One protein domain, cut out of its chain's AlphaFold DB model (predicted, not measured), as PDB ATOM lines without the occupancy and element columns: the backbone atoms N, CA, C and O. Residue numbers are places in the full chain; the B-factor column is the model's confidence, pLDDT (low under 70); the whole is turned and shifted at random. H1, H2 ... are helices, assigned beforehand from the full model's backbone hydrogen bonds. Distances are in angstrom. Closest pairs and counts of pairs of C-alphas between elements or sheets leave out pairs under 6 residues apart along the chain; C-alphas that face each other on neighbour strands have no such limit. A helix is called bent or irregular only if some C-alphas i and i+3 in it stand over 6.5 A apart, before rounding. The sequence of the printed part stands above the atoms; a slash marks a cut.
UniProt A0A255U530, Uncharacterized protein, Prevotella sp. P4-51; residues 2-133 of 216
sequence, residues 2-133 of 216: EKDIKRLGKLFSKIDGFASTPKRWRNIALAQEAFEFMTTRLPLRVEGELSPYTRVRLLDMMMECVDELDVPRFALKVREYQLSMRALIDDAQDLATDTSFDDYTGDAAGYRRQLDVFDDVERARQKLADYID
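AT A GLANCE: This is residues 2 to 133 of the 216 residues of an uncharacterized protein of Prevotella sp. P4-51 (UniProt A0A255U530). Four helices, H1 to H4, make an up-and-down bundle, each running against the one before it, with H3 in the middle of the domain. H6 packs on H4 and continues the series, while the short H5 sits at the beginning of H3, next to a long loop, residues 102 to 116. The printed part has 132 residues with six named helices, H1 to H6 in chain order, and no named strand; the class is all helix. It is compact, with a radius of gyration of the C-alphas of 15.0 A and spans of 42 by 32 by 26 A.

HOW THE PARTS SIT: H1, residues 2 to 19, touches H2, residues 26 to 40, in a hairpin at a shallow tilt of 26 degrees; the closest C-alphas, of Ile 15 and Asn 27, are 5.3 A apart. The hub, H3, residues 52 to 64, touches H4, residues 72 to 88, in a hairpin at a shallow tilt of 21 degrees, closest at C-alphas 56 and 82, 5.2 A. H6, residues 117 to 132, touches H4, opposite ways, closest at C-alphas 79 and 125, 5.5 A. H5, residues 91 to 101, touches residues 52 to 54 of H3, closest at C-alphas 54 and 98, 6.4 A. Every O i to N i+4 pair is within hydrogen-bond range in H1, H2, H3 and H6; H4 has 10 of 13 and H5 4 of 7.

IN THESE COORDINATES: H1 begins at C-alpha 2 (-53.093, 46.661, 38.022) and is 25.9 A long; H4 is 25.0 A. H5 is irregular: C-alphas 93 and 96 are 7.5 A apart. H6 ends at C-alpha 132 (-16.736, 37.332, 45.431).

THE WHOLE: The farthest C-alphas, of Asp 107 and Asp 133, are 46.7 A apart. The links H2 to H3 and H5 to H6 are long. The printed part has no cut, and no printed residue is under 70 in pLDDT.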
ATOM      1  N   GLU A   2     -53.331  45.249  38.407       89.25
ATOM      2  CA  GLU A   2     -53.093  46.661  38.022       89.25
ATOM      3  C   GLU A   2     -52.406  47.494  39.127       89.25
ATOM      4  O   GLU A   2     -51.449  48.226  38.880       89.25
ATOM      5  N   LYS A   3     -52.844  47.345  40.385       93.31
ATOM      6  CA  LYS A   3     -52.214  48.005  41.542       93.31
ATOM      7  C   LYS A   3     -50.752  47.588  41.741       93.31
ATOM      8  O   LYS A   3     -49.939  48.412  42.159       93.31
ATOM      9  N   ASP A   4     -50.439  46.328  41.462       94.31
ATOM     10  CA  ASP A   4     -49.115  45.741  41.657       94.31
ATOM     11  C   ASP A   4     -48.155  46.212  40.562       94.31
ATOM     12  O   ASP A   4     -47.068  46.686  40.877       94.31
ATOM     13  N   ILE A   5     -48.603  46.228  39.302       94.06
ATOM     14  CA  ILE A   5     -47.865  46.819  38.177       94.06
ATOM     15  C   ILE A   5     -47.591  48.307  38.418       94.06
ATOM     16  O   ILE A   5     -46.444  48.745  38.356       94.06
ATOM     17  N   LYS A   6     -48.602  49.086  38.835       94.88
ATOM     18  CA  LYS A   6     -48.409  50.503  39.200       94.88
ATOM     19  C   LYS A   6     -47.409  50.688  40.340       94.88
ATOM     20  O   LYS A   6     -46.725  51.710  40.398       94.88
ATOM     21  N   ARG A   7     -47.343  49.749  41.288       96.06
ATOM     22  CA  ARG A   7     -46.347  49.787  42.366       96.06
ATOM     23  C   ARG A   7     -44.951  49.498  41.827       96.06
ATOM     24  O   ARG A   7     -44.041  50.242  42.179       96.06
ATOM     25  N   LEU A   8     -44.798  48.480  40.980       96.06
ATOM     26  CA  LEU A   8     -43.527  48.158  40.338       96.06
ATOM     27  C   LEU A   8     -43.012  49.357  39.533       96.06
ATOM     28  O   LEU A   8     -41.907  49.822  39.794       96.06
ATOM     29  N   GLY A   9     -43.845  49.947  38.671       95.50
ATOM     30  CA  GLY A   9     -43.484  51.148  37.910       95.50
ATOM     31  C   GLY A   9     -43.016  52.299  38.809       95.50
ATOM     32  O   GLY A   9     -41.982  52.905  38.555       95.50
ATOM     33  N   LYS A  10     -43.692  52.539  39.943       97.06
ATOM     34  CA  LYS A  10     -43.256  53.546  40.932       97.06
ATOM     35  C   LYS A  10     -41.903  53.238  41.577       97.06
ATOM     36  O   LYS A  10     -41.228  54.182  41.988       97.06
ATOM     37  N   LEU A  11     -41.534  51.967  41.746       97.38
ATOM     38  CA  LEU A  11     -40.206  51.594  42.244       97.38
ATOM     39  C   LEU A  11     -39.146  51.919  41.193       97.38
ATOM     40  O   LEU A  11     -38.207  52.647  41.506       97.38
ATOM     41  N   PHE A  12     -39.355  51.495  39.946       96.50
ATOM     42  CA  PHE A  12     -38.454  51.787  38.830       96.50
ATOM     43  C   PHE A  12     -38.262  53.291  38.601       96.50
ATOM     44  O   PHE A  12     -37.127  53.756  38.562       96.50
ATOM     45  N   SER A  13     -39.339  54.085  38.593       96.50
ATOM     46  CA  SER A  13     -39.226  55.548  38.468       96.50
ATOM     47  C   SER A  13     -38.443  56.194  39.617       96.50
ATOM     48  O   SER A  13     -37.798  57.221  39.428       96.50
ATOM     49  N   LYS A  14     -38.494  55.631  40.834       97.12
ATOM     50  CA  LYS A  14     -37.680  56.129  41.957       97.12
ATOM     51  C   LYS A  14     -36.211  55.756  41.804       97.12
ATOM     52  O   LYS A  14     -35.367  56.575  42.150       97.12
ATOM     53  N   ILE A  15     -35.929  54.537  41.345       97.31
ATOM     54  CA  ILE A  15     -34.567  54.046  41.108       97.31
ATOM     55  C   ILE A  15     -33.879  54.933  40.066       97.31
ATOM     56  O   ILE A  15     -32.814  55.492  40.343       97.31
ATOM     57  N   ASP A  16     -34.547  55.150  38.934       95.50
ATOM     58  CA  ASP A  16     -34.097  56.051  37.871       95.50
ATOM     59  C   ASP A  16     -33.909  57.486  38.393       95.50
ATOM     60  O   ASP A  16     -32.829  58.072  38.300       95.50
ATOM     61  N   GLY A  17     -34.910  58.014  39.108       95.38
ATOM     62  CA  GLY A  17     -34.854  59.357  39.686       95.38
ATOM     63  C   GLY A  17     -33.710  59.585  40.684       95.38
ATOM     64  O   GLY A  17     -33.353  60.735  40.944       95.38
ATOM     65  N   PHE A  18     -33.117  58.528  41.250       94.06
ATOM     66  CA  PHE A  18     -31.937  58.627  42.110       94.06
ATOM     67  C   PHE A  18     -30.614  58.302  41.406       94.06
ATOM     68  O   PHE A  18     -29.578  58.675  41.970       94.06
ATOM     69  N   ALA A  19     -30.623  57.683  40.221       91.38
ATOM     70  CA  ALA A  19     -29.435  57.170  39.527       91.38
ATOM     71  C   ALA A  19     -28.349  58.241  39.337       91.38
ATOM     72  O   ALA A  19     -27.188  58.034  39.685       91.38
ATOM     73  N   SER A  20     -28.755  59.438  38.912       87.38
ATOM     74  CA  SER A  20     -27.853  60.576  38.670       87.38
ATOM     75  C   SER A  20     -27.722  61.519  39.868       87.38
ATOM     76  O   SER A  20     -27.233  62.643  39.744       87.38
ATOM     77  N   THR A  21     -28.183  61.103  41.050       89.44
ATOM     78  CA  THR A  21     -28.243  61.973  42.226       89.44
ATOM     79  C   THR A  21     -27.236  61.568  43.298       89.44
ATOM     80  O   THR A  21     -26.871  60.401  43.436       89.44
ATOM     81  N   PRO A  22     -26.880  62.497  44.199       86.31
ATOM     82  CA  PRO A  22     -26.149  62.172  45.420       86.31
ATOM     83  C   PRO A  22     -26.831  61.134  46.336       86.31
ATOM     84  O   PRO A  22     -26.219  60.667  47.293       86.31
ATOM     85  N   LYS A  23     -28.097  60.785  46.075       91.00
ATOM     86  CA  LYS A  23     -28.871  59.788  46.818       91.00
ATOM     87  C   LYS A  23     -28.903  58.417  46.129       91.00
ATOM     88  O   LYS A  23     -29.707  57.591  46.551       91.00
ATOM     89  N   ARG A  24     -28.043  58.159  45.131       91.94
ATOM     90  CA  ARG A  24     -27.957  56.871  44.414       91.94
ATOM     91  C   ARG A  24     -27.865  55.659  45.346       91.94
ATOM     92  O   ARG A  24     -28.451  54.633  45.045       91.94
ATOM     93  N   TRP A  25     -27.262  55.794  46.529       93.62
ATOM     94  CA  TRP A  25     -27.237  54.745  47.563       93.62
ATOM     95  C   TRP A  25     -28.622  54.197  47.958       93.62
ATOM     96  O   TRP A  25     -28.743  53.060  48.407       93.62
ATOM     97  N   ARG A  26     -29.699  54.975  47.770       96.50
ATOM     98  CA  ARG A  26     -31.078  54.507  47.988       96.50
ATOM     99  C   ARG A  26     -31.485  53.404  47.014       96.50
ATOM    100  O   ARG A  26     -32.377  52.629  47.353       96.50
ATOM    101  N   ASN A  27     -30.843  53.336  45.850       97.69
ATOM    102  CA  ASN A  27     -31.140  52.349  44.821       97.69
ATOM    103  C   ASN A  27     -30.819  50.935  45.274       97.69
ATOM    104  O   ASN A  27     -31.516  50.036  44.837       97.69
ATOM    105  N   ILE A  28     -29.882  50.735  46.208       96.69
ATOM    106  CA  ILE A  28     -29.596  49.408  46.774       96.69
ATOM    107  C   ILE A  28     -30.877  48.786  47.357       96.69
ATOM    108  O   ILE A  28     -31.320  47.730  46.916       96.69
ATOM    109  N   ALA A  29     -31.535  49.487  48.287       97.25
ATOM    110  CA  ALA A  29     -32.751  48.980  48.925       97.25
ATOM    111  C   ALA A  29     -33.955  48.952  47.966       97.25
ATOM    112  O   ALA A  29     -34.772  48.036  48.017       97.25
ATOM    113  N   LEU A  30     -34.077  49.952  47.084       98.06
ATOM    114  CA  LEU A  30     -35.180  50.008  46.118       98.06
ATOM    115  C   LEU A  30     -35.082  48.900  45.063       98.06
ATOM    116  O   LEU A  30     -36.110  48.340  44.696       98.06
ATOM    117  N   ALA A  31     -33.874  48.577  44.594       98.12
ATOM    118  CA  ALA A  31     -33.637  47.502  43.639       98.12
ATOM    119  C   ALA A  31     -33.921  46.135  44.268       98.12
ATOM    120  O   ALA A  31     -34.585  45.309  43.647       98.12
ATOM    121  N   GLN A  32     -33.509  45.920  45.522       97.75
ATOM    122  CA  GLN A  32     -33.872  44.718  46.279       97.75
ATOM    123  C   GLN A  32     -35.397  44.575  46.409       97.75
ATOM    124  O   GLN A  32     -35.933  43.511  46.095       97.75
ATOM    125  N   GLU A  33     -36.109  45.650  46.780       97.81
ATOM    126  CA  GLU A  33     -37.579  45.649  46.853       97.81
ATOM    127  C   GLU A  33     -38.213  45.369  45.480       97.81
ATOM    128  O   GLU A  33     -39.135  44.562  45.382       97.81
ATOM    129  N   ALA A  34     -37.732  46.017  44.415       98.06
ATOM    130  CA  ALA A  34     -38.255  45.837  43.062       98.06
ATOM    131  C   ALA A  34     -38.049  44.404  42.559       98.06
ATOM    132  O   ALA A  34     -38.986  43.804  42.027       98.06
ATOM    133  N   PHE A  35     -36.862  43.836  42.774       98.25
ATOM    134  CA  PHE A  35     -36.540  42.466  42.396       98.25
ATOM    135  C   PHE A  35     -37.374  41.447  43.177       98.25
ATOM    136  O   PHE A  35     -37.986  40.559  42.578       98.25
ATOM    137  N   GLU A  36     -37.469  41.584  44.501       97.19
ATOM    138  CA  GLU A  36     -38.310  40.709  45.322       97.19
ATOM    139  C   GLU A  36     -39.778  40.806  44.896       97.19
ATOM    140  O   GLU A  36     -40.446  39.790  44.703       97.19
ATOM    141  N   PHE A  37     -40.286  42.019  44.678       96.25
ATOM    142  CA  PHE A  37     -41.658  42.226  44.232       96.25
ATOM    143  C   PHE A  37     -41.917  41.573  42.867       96.25
ATOM    144  O   PHE A  37     -42.902  40.850  42.701       96.25
ATOM    145  N   MET A  38     -41.017  41.777  41.903       95.75
ATOM    146  CA  MET A  38     -41.128  41.224  40.554       95.75
ATOM    147  C   MET A  38     -41.087  39.689  40.549       95.75
ATOM    148  O   MET A  38     -41.822  39.060  39.786       95.75
ATOM    149  N   THR A  39     -40.252  39.079  41.392       95.38
ATOM    150  CA  THR A  39     -40.046  37.620  41.420       95.38
ATOM    151  C   THR A  39     -41.047  36.863  42.293       95.38
ATOM    152  O   THR A  39     -41.329  35.703  42.012       95.38
ATOM    153  N   THR A  40     -41.618  37.497  43.322       93.81
ATOM    154  CA  THR A  40     -42.498  36.811  44.291       93.81
ATOM    155  C   THR A  40     -43.975  37.174  44.169       93.81
ATOM    156  O   THR A  40     -44.833  36.368  44.530       93.81
ATOM    157  N   ARG A  41     -44.307  38.388  43.704       92.69
ATOM    158  CA  ARG A  41     -45.692  38.899  43.699       92.69
ATOM    159  C   ARG A  41     -46.340  38.899  42.328       92.69
ATOM    160  O   ARG A  41     -47.566  38.850  42.256       92.69
ATOM    161  N   LEU A  42     -45.547  38.993  41.265       94.75
ATOM    162  CA  LEU A  42     -46.062  39.104  39.906       94.75
ATOM    163  C   LEU A  42     -45.963  37.763  39.176       94.75
ATOM    164  O   LEU A  42     -44.898  37.140  39.209       94.75
ATOM    165  N   PRO A  43     -47.027  37.331  38.475       95.19
ATOM    166  CA  PRO A  43     -46.957  36.154  37.622       95.19
ATOM    167  C   PRO A  43     -45.925  36.387  36.520       95.19
ATOM    168  O   PRO A  43     -45.693  37.528  36.114       95.19
ATOM    169  N   LEU A  44     -45.313  35.307  36.026       94.50
ATOM    170  CA  LEU A  44     -44.269  35.380  35.000       94.50
ATOM    171  C   LEU A  44     -44.696  36.247  33.803       94.50
ATOM    172  O   LEU A  44     -43.893  37.051  33.333       94.50
ATOM    173  N   ARG A  45     -45.967  36.121  33.396       95.56
ATOM    174  CA  ARG A  45     -46.606  36.898  32.333       95.56
ATOM    175  C   ARG A  45     -47.747  37.758  32.865       95.56
ATOM    176  O   ARG A  45     -48.611  37.263  33.592       95.56
ATOM    177  N   VAL A  46     -47.765  39.018  32.454       94.12
ATOM    178  CA  VAL A  46     -48.876  39.959  32.591       94.12
ATOM    179  C   VAL A  46     -49.082  40.580  31.218       94.12
ATOM    180  O   VAL A  46     -48.197  41.267  30.715       94.12
ATOM    181  N   GLU A  47     -50.227  40.301  30.605       89.38
ATOM    182  CA  GLU A  47     -50.557  40.752  29.251       89.38
ATOM    183  C   GLU A  47     -50.359  42.267  29.096       89.38
ATOM    184  O   GLU A  47     -50.894  43.045  29.886       89.38
ATOM    185  N   GLY A  48     -49.554  42.663  28.105       88.56
ATOM    186  CA  GLY A  48     -49.270  44.063  27.777       88.56
ATOM    187  C   GLY A  48     -48.311  44.782  28.731       88.56
ATOM    188  O   GLY A  48     -47.966  45.926  28.471       88.56
ATOM    189  N   GLU A  49     -47.864  44.141  29.813       91.56
ATOM    190  CA  GLU A  49     -47.090  44.803  30.876       91.56
ATOM    191  C   GLU A  49     -45.778  44.075  31.198       91.56
ATOM    192  O   GLU A  49     -44.754  44.702  31.468       91.56
ATOM    193  N   LEU A  50     -45.790  42.737  31.227       95.38
ATOM    194  CA  LEU A  50     -44.659  41.953  31.717       95.38
ATOM    195  C   LEU A  50     -44.543  40.596  31.014       95.38
ATOM    196  O   LEU A  50     -45.391  39.727  31.186       95.38
ATOM    197  N   SER A  51     -43.453  40.388  30.287       97.06
ATOM    198  CA  SER A  51     -43.034  39.113  29.704       97.06
ATOM    199  C   SER A  51     -41.677  38.701  30.303       97.06
ATOM    200  O   SER A  51     -41.031  39.498  30.993       97.06
ATOM    201  N   PRO A  52     -41.180  37.477  30.051       97.62
ATOM    202  CA  PRO A  52     -39.804  37.113  30.383       97.62
ATOM    203  C   PRO A  52     -38.754  38.059  29.775       97.62
ATOM    204  O   PRO A  52     -37.796  38.407  30.462       97.62
ATOM    205  N   TYR A  53     -38.943  38.529  28.534       97.06
ATOM    206  CA  TYR A  53     -38.033  39.488  27.896       97.06
ATOM    207  C   TYR A  53     -38.091  40.856  28.580       97.06
ATOM    208  O   TYR A  53     -37.050  41.383  28.977       97.06
ATOM    209  N   THR A  54     -39.286  41.409  28.813       96.62
ATOM    210  CA  THR A  54     -39.391  42.729  29.457       96.62
ATOM    211  C   THR A  54     -38.889  42.701  30.898       96.62
ATOM    212  O   THR A  54     -38.274  43.665  31.345       96.62
ATOM    213  N   ARG A  55     -39.032  41.576  31.617       97.06
ATOM    214  CA  ARG A  55     -38.376  41.363  32.921       97.06
ATOM    215  C   ARG A  55     -36.862  41.487  32.812       97.06
ATOM    216  O   ARG A  55     -36.261  42.178  33.630       97.06
ATOM    217  N   VAL A  56     -36.248  40.835  31.822       97.62
ATOM    218  CA  VAL A  56     -34.796  40.917  31.606       97.62
ATOM    219  C   VAL A  56     -34.381  42.358  31.345       97.62
ATOM    220  O   VAL A  56     -33.474  42.832  32.022       97.62
ATOM    221  N   ARG A  57     -35.077  43.062  30.447       96.88
ATOM    222  CA  ARG A  57     -34.780  44.459  30.102       96.88
ATOM    223  C   ARG A  57     -34.952  45.410  31.283       96.88
ATOM    224  O   ARG A  57     -34.067  46.214  31.546       96.88
ATOM    225  N   LEU A  58     -36.043  45.284  32.036       96.81
ATOM    226  CA  LEU A  58     -36.272  46.083  33.240       96.81
ATOM    227  C   LEU A  58     -35.170  45.848  34.271       96.81
ATOM    228  O   LEU A  58     -34.597  46.801  34.787       96.81
ATOM    229  N   LEU A  59     -34.845  44.589  34.569       97.88
ATOM    230  CA  LEU A  59     -33.778  44.281  35.520       97.88
ATOM    231  C   LEU A  59     -32.420  44.790  35.042       97.88
ATOM    232  O   LEU A  59     -31.642  45.249  35.868       97.88
ATOM    233  N   ASP A  60     -32.160  44.782  33.737       96.38
ATOM    234  CA  ASP A  60     -30.923  45.327  33.187       96.38
ATOM    235  C   ASP A  60     -30.820  46.841  33.427       96.38
ATOM    236  O   ASP A  60     -29.873  47.299  34.066       96.38
ATOM    237  N   MET A  61     -31.876  47.589  33.088       95.06
ATOM    238  CA  MET A  61     -31.985  49.028  33.378       95.06
ATOM    239  C   MET A  61     -31.875  49.335  34.881       95.06
ATOM    240  O   MET A  61     -31.296  50.341  35.295       95.06
ATOM    241  N   MET A  62     -32.435  48.475  35.736       97.44
ATOM    242  CA  MET A  62     -32.311  48.615  37.187       97.44
ATOM    243  C   MET A  62     -30.860  48.466  37.643       97.44
ATOM    244  O   MET A  62     -30.415  49.232  38.500       97.44
ATOM    245  N   MET A  63     -30.140  47.486  37.097       97.00
ATOM    246  CA  MET A  63     -28.761  47.218  37.488       97.00
ATOM    247  C   MET A  63     -27.804  48.322  37.031       97.00
ATOM    248  O   MET A  63     -26.883  48.639  37.775       97.00
ATOM    249  N   GLU A  64     -28.073  49.022  35.923       94.94
ATOM    250  CA  GLU A  64     -27.335  50.247  35.554       94.94
ATOM    251  C   GLU A  64     -27.422  51.341  36.640       94.94
ATOM    252  O   GLU A  64     -26.507  52.149  36.841       94.94
ATOM    253  N   CYS A  65     -28.513  51.357  37.407       96.12
ATOM    254  CA  CYS A  65     -28.758  52.343  38.456       96.12
ATOM    255  C   CYS A  65     -28.112  51.988  39.808       96.12
ATOM    256  O   CYS A  65     -28.145  52.818  40.729       96.12
ATOM    257  N   VAL A  66     -27.503  50.807  39.934       95.00
ATOM    258  CA  VAL A  66     -26.846  50.283  41.144       95.00
ATOM    259  C   VAL A  66     -25.355  50.078  40.855       95.00
ATOM    260  O   VAL A  66     -24.977  49.779  39.730       95.00
ATOM    261  N   ASP A  67     -24.486  50.285  41.845       93.50
ATOM    262  CA  ASP A  67     -23.098  49.830  41.720       93.50
ATOM    263  C   ASP A  67     -23.054  48.342  42.074       93.50
ATOM    264  O   ASP A  67     -23.270  47.966  43.226       93.50
ATOM    265  N   GLU A  68     -22.863  47.484  41.073       95.81
ATOM    266  CA  GLU A  68     -22.914  46.036  41.280       95.81
ATOM    267  C   GLU A  68     -21.810  45.532  42.210       95.81
ATOM    268  O   GLU A  68     -22.023  44.542  42.901       95.81
ATOM    269  N   LEU A  69     -20.657  46.208  42.265       93.69
ATOM    270  CA  LEU A  69     -19.548  45.796  43.131       93.69
ATOM    271  C   LEU A  69     -19.771  46.189  44.597       93.69
ATOM    272  O   LEU A  69     -19.157  45.593  45.476       93.69
ATOM    273  N   ASP A  70     -20.682  47.125  44.879       94.50
ATOM    274  CA  ASP A  70     -21.124  47.400  46.251       94.50
ATOM    275  C   ASP A  70     -22.070  46.307  46.779       94.50
ATOM    276  O   ASP A  70     -22.181  46.127  47.992       94.50
ATOM    277  N   VAL A  71     -22.767  45.589  45.889       96.88
ATOM    278  CA  VAL A  71     -23.761  44.555  46.233       96.88
ATOM    279  C   VAL A  71     -23.655  43.299  45.352       96.88
ATOM    280  O   VAL A  71     -24.640  42.896  44.717       96.88
ATOM    281  N   PRO A  72     -22.472  42.661  45.268       97.31
ATOM    282  CA  PRO A  72     -22.194  41.677  44.233       97.31
ATOM    283  C   PRO A  72     -23.027  40.401  44.345       97.31
ATOM    284  O   PRO A  72     -23.406  39.852  43.313       97.31
ATOM    285  N   ARG A  73     -23.396  39.933  45.546       98.12
ATOM    286  CA  ARG A  73     -24.267  38.753  45.701       98.12
ATOM    287  C   ARG A  73     -25.700  39.052  45.295       98.12
ATOM    288  O   ARG A  73     -26.343  38.223  44.647       98.12
ATOM    289  N   PHE A  74     -26.213  40.235  45.639       98.19
ATOM    290  CA  PHE A  74     -27.521  40.664  45.143       98.19
ATOM    291  C   PHE A  74     -27.512  40.798  43.615       98.19
ATOM    292  O   PHE A  74     -28.389  40.237  42.957       98.19
ATOM    293  N   ALA A  75     -26.512  41.479  43.052       98.44
ATOM    294  CA  ALA A  75     -26.364  41.630  41.608       98.44
ATOM    295  C   ALA A  75     -26.261  40.262  40.914       98.44
ATOM    296  O   ALA A  75     -26.978  40.013  39.947       98.44
ATOM    297  N   LEU A  76     -25.467  39.333  41.461       98.44
ATOM    298  CA  LEU A  76     -25.326  37.973  40.942       98.44
ATOM    299  C   LEU A  76     -26.677  37.250  40.891       98.44
ATOM    300  O   LEU A  76     -27.037  36.703  39.851       98.44
ATOM    301  N   LYS A  77     -27.474  37.334  41.965       98.38
ATOM    302  CA  LYS A  77     -28.831  36.768  42.011       98.38
ATOM    303  C   LYS A  77     -29.744  37.355  40.927       98.38
ATOM    304  O   LYS A  77     -30.545  36.626  40.339       98.38
ATOM    305  N   VAL A  78     -29.644  38.659  40.657       98.56
ATOM    306  CA  VAL A  78     -30.399  39.311  39.573       98.56
ATOM    307  C   VAL A  78     -29.943  38.786  38.211       98.56
ATOM    308  O   VAL A  78     -30.795  38.426  37.397       98.56
ATOM    309  N   ARG A  79     -28.628  38.678  37.969       98.44
ATOM    310  CA  ARG A  79     -28.084  38.193  36.690       98.44
ATOM    311  C   ARG A  79     -28.439  36.723  36.434       98.44
ATOM    312  O   ARG A  79     -28.878  36.383  35.340       98.44
ATOM    313  N   GLU A  80     -28.365  35.866  37.449       98.50
ATOM    314  CA  GLU A  80     -28.805  34.465  37.362       98.50
ATOM    315  C   GLU A  80     -30.303  34.348  37.055       98.50
ATOM    316  O   GLU A  80     -30.713  33.554  36.203       98.50
ATOM    317  N   TYR A  81     -31.126  35.189  37.689       98.31
ATOM    318  CA  TYR A  81     -32.544  35.265  37.364       98.31
ATOM    319  C   TYR A  81     -32.765  35.695  35.909       98.31
ATOM    320  O   TYR A  81     -33.539  35.043  35.208       98.31
ATOM    321  N   GLN A  82     -32.074  36.734  35.426       98.12
ATOM    322  CA  GLN A  82     -32.172  37.170  34.031       98.12
ATOM    323  C   GLN A  82     -31.837  36.023  33.071       98.12
ATOM    324  O   GLN A  82     -32.656  35.709  32.213       98.12
ATOM    325  N   LEU A  83     -30.712  35.326  33.258       98.25
ATOM    326  CA  LEU A  83     -30.318  34.188  32.414       98.25
ATOM    327  C   LEU A  83     -31.369  33.071  32.407       98.25
ATOM    328  O   LEU A  83     -31.669  32.514  31.349       98.25
ATOM    329  N   SER A  84     -31.993  32.787  33.556       97.19
ATOM    330  CA  SER A  84     -33.054  31.776  33.647       97.19
ATOM    331  C   SER A  84     -34.293  32.112  32.803       97.19
ATOM    332  O   SER A  84     -34.998  31.207  32.356       97.19
ATOM    333  N   MET A  85     -34.545  33.398  32.522       97.44
ATOM    334  CA  MET A  85     -35.671  33.828  31.686       97.44
ATOM    335  C   MET A  85     -35.471  33.489  30.209       97.44
ATOM    336  O   MET A  85     -36.463  33.373  29.492       97.44
ATOM    337  N   ARG A  86     -34.228  33.290  29.745       96.00
ATOM    338  CA  ARG A  86     -33.917  33.033  28.328       96.00
ATOM    339  C   ARG A  86     -34.711  31.856  27.766       96.00
ATOM    340  O   ARG A  86     -35.252  31.950  26.672       96.00
ATOM    341  N   ALA A  87     -34.801  30.768  28.530       95.19
ATOM    342  CA  ALA A  87     -35.521  29.557  28.135       95.19
ATOM    343  C   ALA A  87     -37.050  29.685  28.246       95.19
ATOM    344  O   ALA A  87     -37.771  28.795  27.802       95.19
ATOM    345  N   LEU A  88     -37.543  30.756  28.871       96.69
ATOM    346  CA  LEU A  88     -38.964  30.974  29.126       96.69
ATOM    347  C   LEU A  88     -39.609  31.937  28.132       96.69
ATOM    348  O   LEU A  88     -40.833  32.046  28.160       96.69
ATOM    349  N   ILE A  89     -38.826  32.625  27.292       96.19
ATOM    350  CA  ILE A  89     -39.335  33.503  26.231       96.19
ATOM    351  C   ILE A  89     -40.130  32.664  25.223       96.19
ATOM    352  O   ILE A  89     -39.640  31.654  24.720       96.19
ATOM    353  N   ASP A  90     -41.352  33.099  24.932       94.81
ATOM    354  CA  ASP A  90     -42.275  32.467  23.992       94.81
ATOM    355  C   ASP A  90     -42.731  33.504  22.958       94.81
ATOM    356  O   ASP A  90     -43.440  34.457  23.277       94.81
ATOM    357  N   ASP A  91     -42.333  33.313  21.700       90.75
ATOM    358  CA  ASP A  91     -42.648  34.237  20.606       90.75
ATOM    359  C   ASP A  91     -44.149  34.433  20.400       90.75
ATOM    360  O   ASP A  91     -44.582  35.545  20.118       90.75
ATOM    361  N   ALA A  92     -44.955  33.384  20.556       90.31
ATOM    362  CA  ALA A  92     -46.389  33.472  20.317       90.31
ATOM    363  C   ALA A  92     -47.109  34.232  21.441       90.31
ATOM    364  O   ALA A  92     -48.078  34.941  21.175       90.31
ATOM    365  N   GLN A  93     -46.647  34.085  22.687       92.50
ATOM    366  CA  GLN A  93     -47.277  34.710  23.856       92.50
ATOM    367  C   GLN A  93     -46.754  36.119  24.139       92.50
ATOM    368  O   GLN A  93     -47.514  36.982  24.578       92.50
ATOM    369  N   ASP A  94     -45.462  36.354  23.913       95.12
ATOM    370  CA  ASP A  94     -44.781  37.532  24.444       95.12
ATOM    371  C   ASP A  94     -44.728  38.686  23.425       95.12
ATOM    372  O   ASP A  94     -44.611  39.841  23.828       95.12
ATOM    373  N   LEU A  95     -44.915  38.410  22.123       92.38
ATOM    374  CA  LEU A  95     -44.726  39.381  21.033       92.38
ATOM    375  C   LEU A  95     -45.450  40.714  21.250       92.38
ATOM    376  O   LEU A  95     -44.826  41.757  21.115       92.38
ATOM    377  N   ALA A  96     -46.736  40.692  21.614       92.06
ATOM    378  CA  ALA A  96     -47.508  41.920  21.828       92.06
ATOM    379  C   ALA A  96     -47.011  42.738  23.033       92.06
ATOM    380  O   ALA A  96     -47.070  43.965  23.023       92.06
ATOM    381  N   THR A  97     -46.523  42.058  24.072       94.69
ATOM    382  CA  THR A  97     -45.965  42.717  25.259       94.69
ATOM    383  C   THR A  97     -44.589  43.301  24.943       94.69
ATOM    384  O   THR A  97     -44.286  44.421  25.341       94.69
ATOM    385  N   ASP A  98     -43.777  42.572  24.183       94.62
ATOM    386  CA  ASP A  98     -42.409  42.962  23.849       94.62
ATOM    387  C   ASP A  98     -42.366  44.127  22.853       94.62
ATOM    388  O   ASP A  98     -41.615  45.078  23.057       94.62
ATOM    389  N   THR A  99     -43.220  44.112  21.821       92.38
ATOM    390  CA  THR A  99     -43.342  45.240  20.883       92.38
ATOM    391  C   THR A  99     -43.832  46.500  21.580       92.38
ATOM    392  O   THR A  99     -43.329  47.584  21.293       92.38
ATOM    393  N   SER A 100     -44.787  46.366  22.508       91.12
ATOM    394  CA  SER A 100     -45.271  47.492  23.304       91.12
ATOM    395  C   SER A 100     -44.193  48.041  24.233       91.12
ATOM    396  O   SER A 100     -44.159  49.244  24.455       91.12
ATOM    397  N   PHE A 101     -43.341  47.184  24.799       92.12
ATOM    398  CA  PHE A 101     -42.264  47.606  25.691       92.12
ATOM    399  C   PHE A 101     -41.139  48.335  24.948       92.12
ATOM    400  O   PHE A 101     -40.631  49.336  25.442       92.12
ATOM    401  N   ASP A 102     -40.773  47.859  23.756       91.56
ATOM    402  CA  ASP A 102     -39.734  48.475  22.920       91.56
ATOM    403  C   ASP A 102     -40.253  49.682  22.103       91.56
ATOM    404  O   ASP A 102     -39.552  50.163  21.208       91.56
ATOM    405  N   ASP A 103     -41.483  50.151  22.361       90.88
ATOM    406  CA  ASP A 103     -42.170  51.205  21.598       90.88
ATOM    407  C   ASP A 103     -42.134  50.962  20.068       90.88
ATOM    408  O   ASP A 103     -42.028  51.885  19.250       90.88
ATOM    409  N   TYR A 104     -42.200  49.695  19.646       90.69
ATOM    410  CA  TYR A 104     -42.065  49.306  18.245       90.69
ATOM    411  C   TYR A 104     -43.348  49.601  17.457       90.69
ATOM    412  O   TYR A 104     -44.411  49.045  17.724       90.69
ATOM    413  N   THR A 105     -43.240  50.452  16.434       90.12
ATOM    414  CA  THR A 105     -44.381  50.930  15.626       90.12
ATOM    415  C   THR A 105     -44.541  50.229  14.272       90.12
ATOM    416  O   THR A 105     -45.438  50.574  13.501       90.12
ATOM    417  N   GLY A 106     -43.663  49.271  13.954       90.56
ATOM    418  CA  GLY A 106     -43.692  48.518  12.698       90.56
ATOM    419  C   GLY A 106     -44.625  47.305  12.724       90.56
ATOM    420  O   GLY A 106     -45.321  47.044  13.703       90.56
ATOM    421  N   ASP A 107     -44.615  46.532  11.637       88.06
ATOM    422  CA  ASP A 107     -45.353  45.269  11.566       88.06
ATOM    423  C   ASP A 107     -44.730  44.198  12.472       88.06
ATOM    424  O   ASP A 107     -43.508  44.043  12.519       88.06
ATOM    425  N   ALA A 108     -45.573  43.416  13.147       82.62
ATOM    426  CA  ALA A 108     -45.130  42.419  14.115       82.62
ATOM    427  C   ALA A 108     -44.191  41.359  13.503       82.62
ATOM    428  O   ALA A 108     -43.292  40.883  14.192       82.62
ATOM    429  N   ALA A 109     -44.323  41.034  12.207       84.69
ATOM    430  CA  ALA A 109     -43.415  40.100  11.535       84.69
ATOM    431  C   ALA A 109     -41.999  40.674  11.324       84.69
ATOM    432  O   ALA A 109     -41.054  39.919  11.088       84.69
ATOM    433  N   GLY A 110     -41.841  41.999  11.397       86.88
ATOM    434  CA  GLY A 110     -40.560  42.698  11.296       86.88
ATOM    435  C   GLY A 110     -39.859  42.941  12.636       86.88
ATOM    436  O   GLY A 110     -38.705  43.378  12.639       86.88
ATOM    437  N   TYR A 111     -40.523  42.673  13.763       91.38
ATOM    438  CA  TYR A 111     -39.966  42.887  15.094       91.38
ATOM    439  C   TYR A 111     -38.871  41.861  15.420       91.38
ATOM    440  O   TYR A 111     -39.021  40.661  15.181       91.38
ATOM    441  N   ARG A 112     -37.756  42.327  15.997       89.94
ATOM    442  CA  ARG A 112     -36.700  41.463  16.540       89.94
ATOM    443  C   ARG A 112     -36.288  41.937  17.925       89.94
ATOM    444  O   ARG A 112     -35.937  43.100  18.094       89.94
ATOM    445  N   ARG A 113     -36.250  41.003  18.874       92.06
ATOM    446  CA  ARG A 113     -35.748  41.247  20.232       92.06
ATOM    447  C   ARG A 113     -34.235  41.439  20.254       92.06
ATOM    448  O   ARG A 113     -33.507  40.778  19.512       92.06
ATOM    449  N   GLN A 114     -33.776  42.250  21.200       90.38
ATOM    450  CA  GLN A 114     -32.363  42.387  21.560       90.38
ATOM    451  C   GLN A 114     -31.943  41.233  22.482       90.38
ATOM    452  O   GLN A 114     -31.886  41.380  23.702       90.38
ATOM    453  N   LEU A 115     -31.747  40.038  21.913       90.25
ATOM    454  CA  LEU A 115     -31.340  38.840  22.668       90.25
ATOM    455  C   LEU A 115     -29.837  38.799  22.989       90.25
ATOM    456  O   LEU A 115     -29.407  37.971  23.787       90.25
ATOM    457  N   ASP A 116     -29.051  39.690  22.396       91.88
ATOM    458  CA  ASP A 116     -27.643  39.931  22.726       91.88
ATOM    459  C   ASP A 116     -27.446  40.400  24.175       91.88
ATOM    460  O   ASP A 116     -26.406  40.113  24.766       91.88
ATOM    461  N   VAL A 117     -28.482  40.982  24.797       93.31
ATOM    462  CA  VAL A 117     -28.492  41.316  26.233       93.31
ATOM    463  C   VAL A 117     -28.097  40.129  27.120       93.31
ATOM    464  O   VAL A 117     -27.460  40.310  28.152       93.31
ATOM    465  N   PHE A 118     -28.420  38.890  26.729       96.94
ATOM    466  CA  PHE A 118     -28.048  37.714  27.518       96.94
ATOM    467  C   PHE A 118     -26.538  37.474  27.550       96.94
ATOM    468  O   PHE A 118     -26.037  36.960  28.547       96.94
ATOM    469  N   ASP A 119     -25.813  37.858  26.501       97.06
ATOM    470  CA  ASP A 119     -24.360  37.716  26.462       97.06
ATOM    471  C   ASP A 119     -23.692  38.755  27.381       97.06
ATOM    472  O   ASP A 119     -22.693  38.449  28.034       97.06
ATOM    473  N   ASP A 120     -24.255  39.966  27.476       96.06
ATOM    474  CA  ASP A 120     -23.843  40.980  28.456       96.06
ATOM    475  C   ASP A 120     -24.142  40.541  29.894       96.06
ATOM    476  O   ASP A 120     -23.272  40.626  30.764       96.06
ATOM    477  N   VAL A 121     -25.339  39.999  30.134       97.75
ATOM    478  CA  VAL A 121     -25.738  39.462  31.442       97.75
ATOM    479  C   VAL A 121     -24.825  38.310  31.867       97.75
ATOM    480  O   VAL A 121     -24.419  38.267  33.027       97.75
ATOM    481  N   GLU A 122     -24.461  37.399  30.961       98.12
ATOM    482  CA  GLU A 122     -23.537  36.295  31.261       98.12
ATOM    483  C   GLU A 122     -22.143  36.819  31.635       98.12
ATOM    484  O   GLU A 122     -21.558  36.398  32.635       98.12
ATOM    485  N   ARG A 123     -21.628  37.805  30.887       97.19
ATOM    486  CA  ARG A 123     -20.355  38.467  31.216       97.19
ATOM    487  C   ARG A 123     -20.396  39.122  32.596       97.19
ATOM    488  O   ARG A 123     -19.452  38.956  33.371       97.19
ATOM    489  N   ALA A 124     -21.475  39.837  32.916       97.19
ATOM    490  CA  ALA A 124     -21.664  40.462  34.223       97.19
ATOM    491  C   ALA A 124     -21.761  39.409  35.341       97.19
ATOM    492  O   ALA A 124     -21.066  39.518  36.348       97.19
ATOM    493  N   ARG A 125     -22.540  38.339  35.137       98.31
ATOM    494  CA  ARG A 125     -22.673  37.201  36.064       98.31
ATOM    495  C   ARG A 125     -21.323  36.560  36.377       98.31
ATOM    496  O   ARG A 125     -21.008  36.354  37.547       98.31
ATOM    497  N   GLN A 126     -20.512  36.277  35.357       98.25
ATOM    498  CA  GLN A 126     -19.174  35.716  35.551       98.25
ATOM    499  C   GLN A 126     -18.265  36.684  36.316       98.25
ATOM    500  O   GLN A 126     -17.608  36.279  37.270       98.25
ATOM    501  N   LYS A 127     -18.281  37.972  35.951       97.44
ATOM    502  CA  LYS A 127     -17.522  39.016  36.651       97.44
ATOM    503  C   LYS A 127     -17.887  39.114  38.130       97.44
ATOM    504  O   LYS A 127     -17.001  39.221  38.964       97.44
ATOM    505  N   LEU A 128     -19.166  39.049  38.475       97.81
ATOM    506  CA  LEU A 128     -19.605  39.112  39.869       97.81
ATOM    507  C   LEU A 128     -19.226  37.853  40.650       97.81
ATOM    508  O   LEU A 128     -18.802  37.961  41.797       97.81
ATOM    509  N   ALA A 129     -19.334  36.676  40.026       98.06
ATOM    510  CA  ALA A 129     -18.921  35.416  40.636       98.06
ATOM    511  C   ALA A 129     -17.421  35.409  40.960       98.06
ATOM    512  O   ALA A 129     -17.044  35.078  42.079       98.06
ATOM    513  N   ASP A 130     -16.588  35.858  40.020       97.25
ATOM    514  CA  ASP A 130     -15.144  35.968  40.230       97.25
ATOM    515  C   ASP A 130     -14.786  37.052  41.260       97.25
ATOM    516  O   ASP A 130     -13.787  36.927  41.959       97.25
ATOM    517  N   TYR A 131     -15.600  38.108  41.393       96.31
ATOM    518  CA  TYR A 131     -15.348  39.184  42.359       96.31
ATOM    519  C   TYR A 131     -15.488  38.704  43.803       96.31
ATOM    520  O   TYR A 131     -14.728  39.130  44.666       96.31
ATOM    521  N   ILE A 132     -16.463  37.836  44.077       96.12
ATOM    522  CA  ILE A 132     -16.736  37.332  45.431       96.12
ATOM    523  C   ILE A 132     -15.995  36.033  45.754       96.12
ATOM    524  O   ILE A 132     -16.047  35.584  46.900       96.12
ATOM    525  N   ASP A 133     -15.336  35.419  44.769       96.06
ATOM    526  CA  ASP A 133     -14.583  34.185  44.961       96.06
ATOM    527  C   ASP A 133     -13.239  34.480  45.655       96.06
ATOM    528  O   ASP A 133     -12.365  35.122  45.066       96.06
TER     529      ASP A 133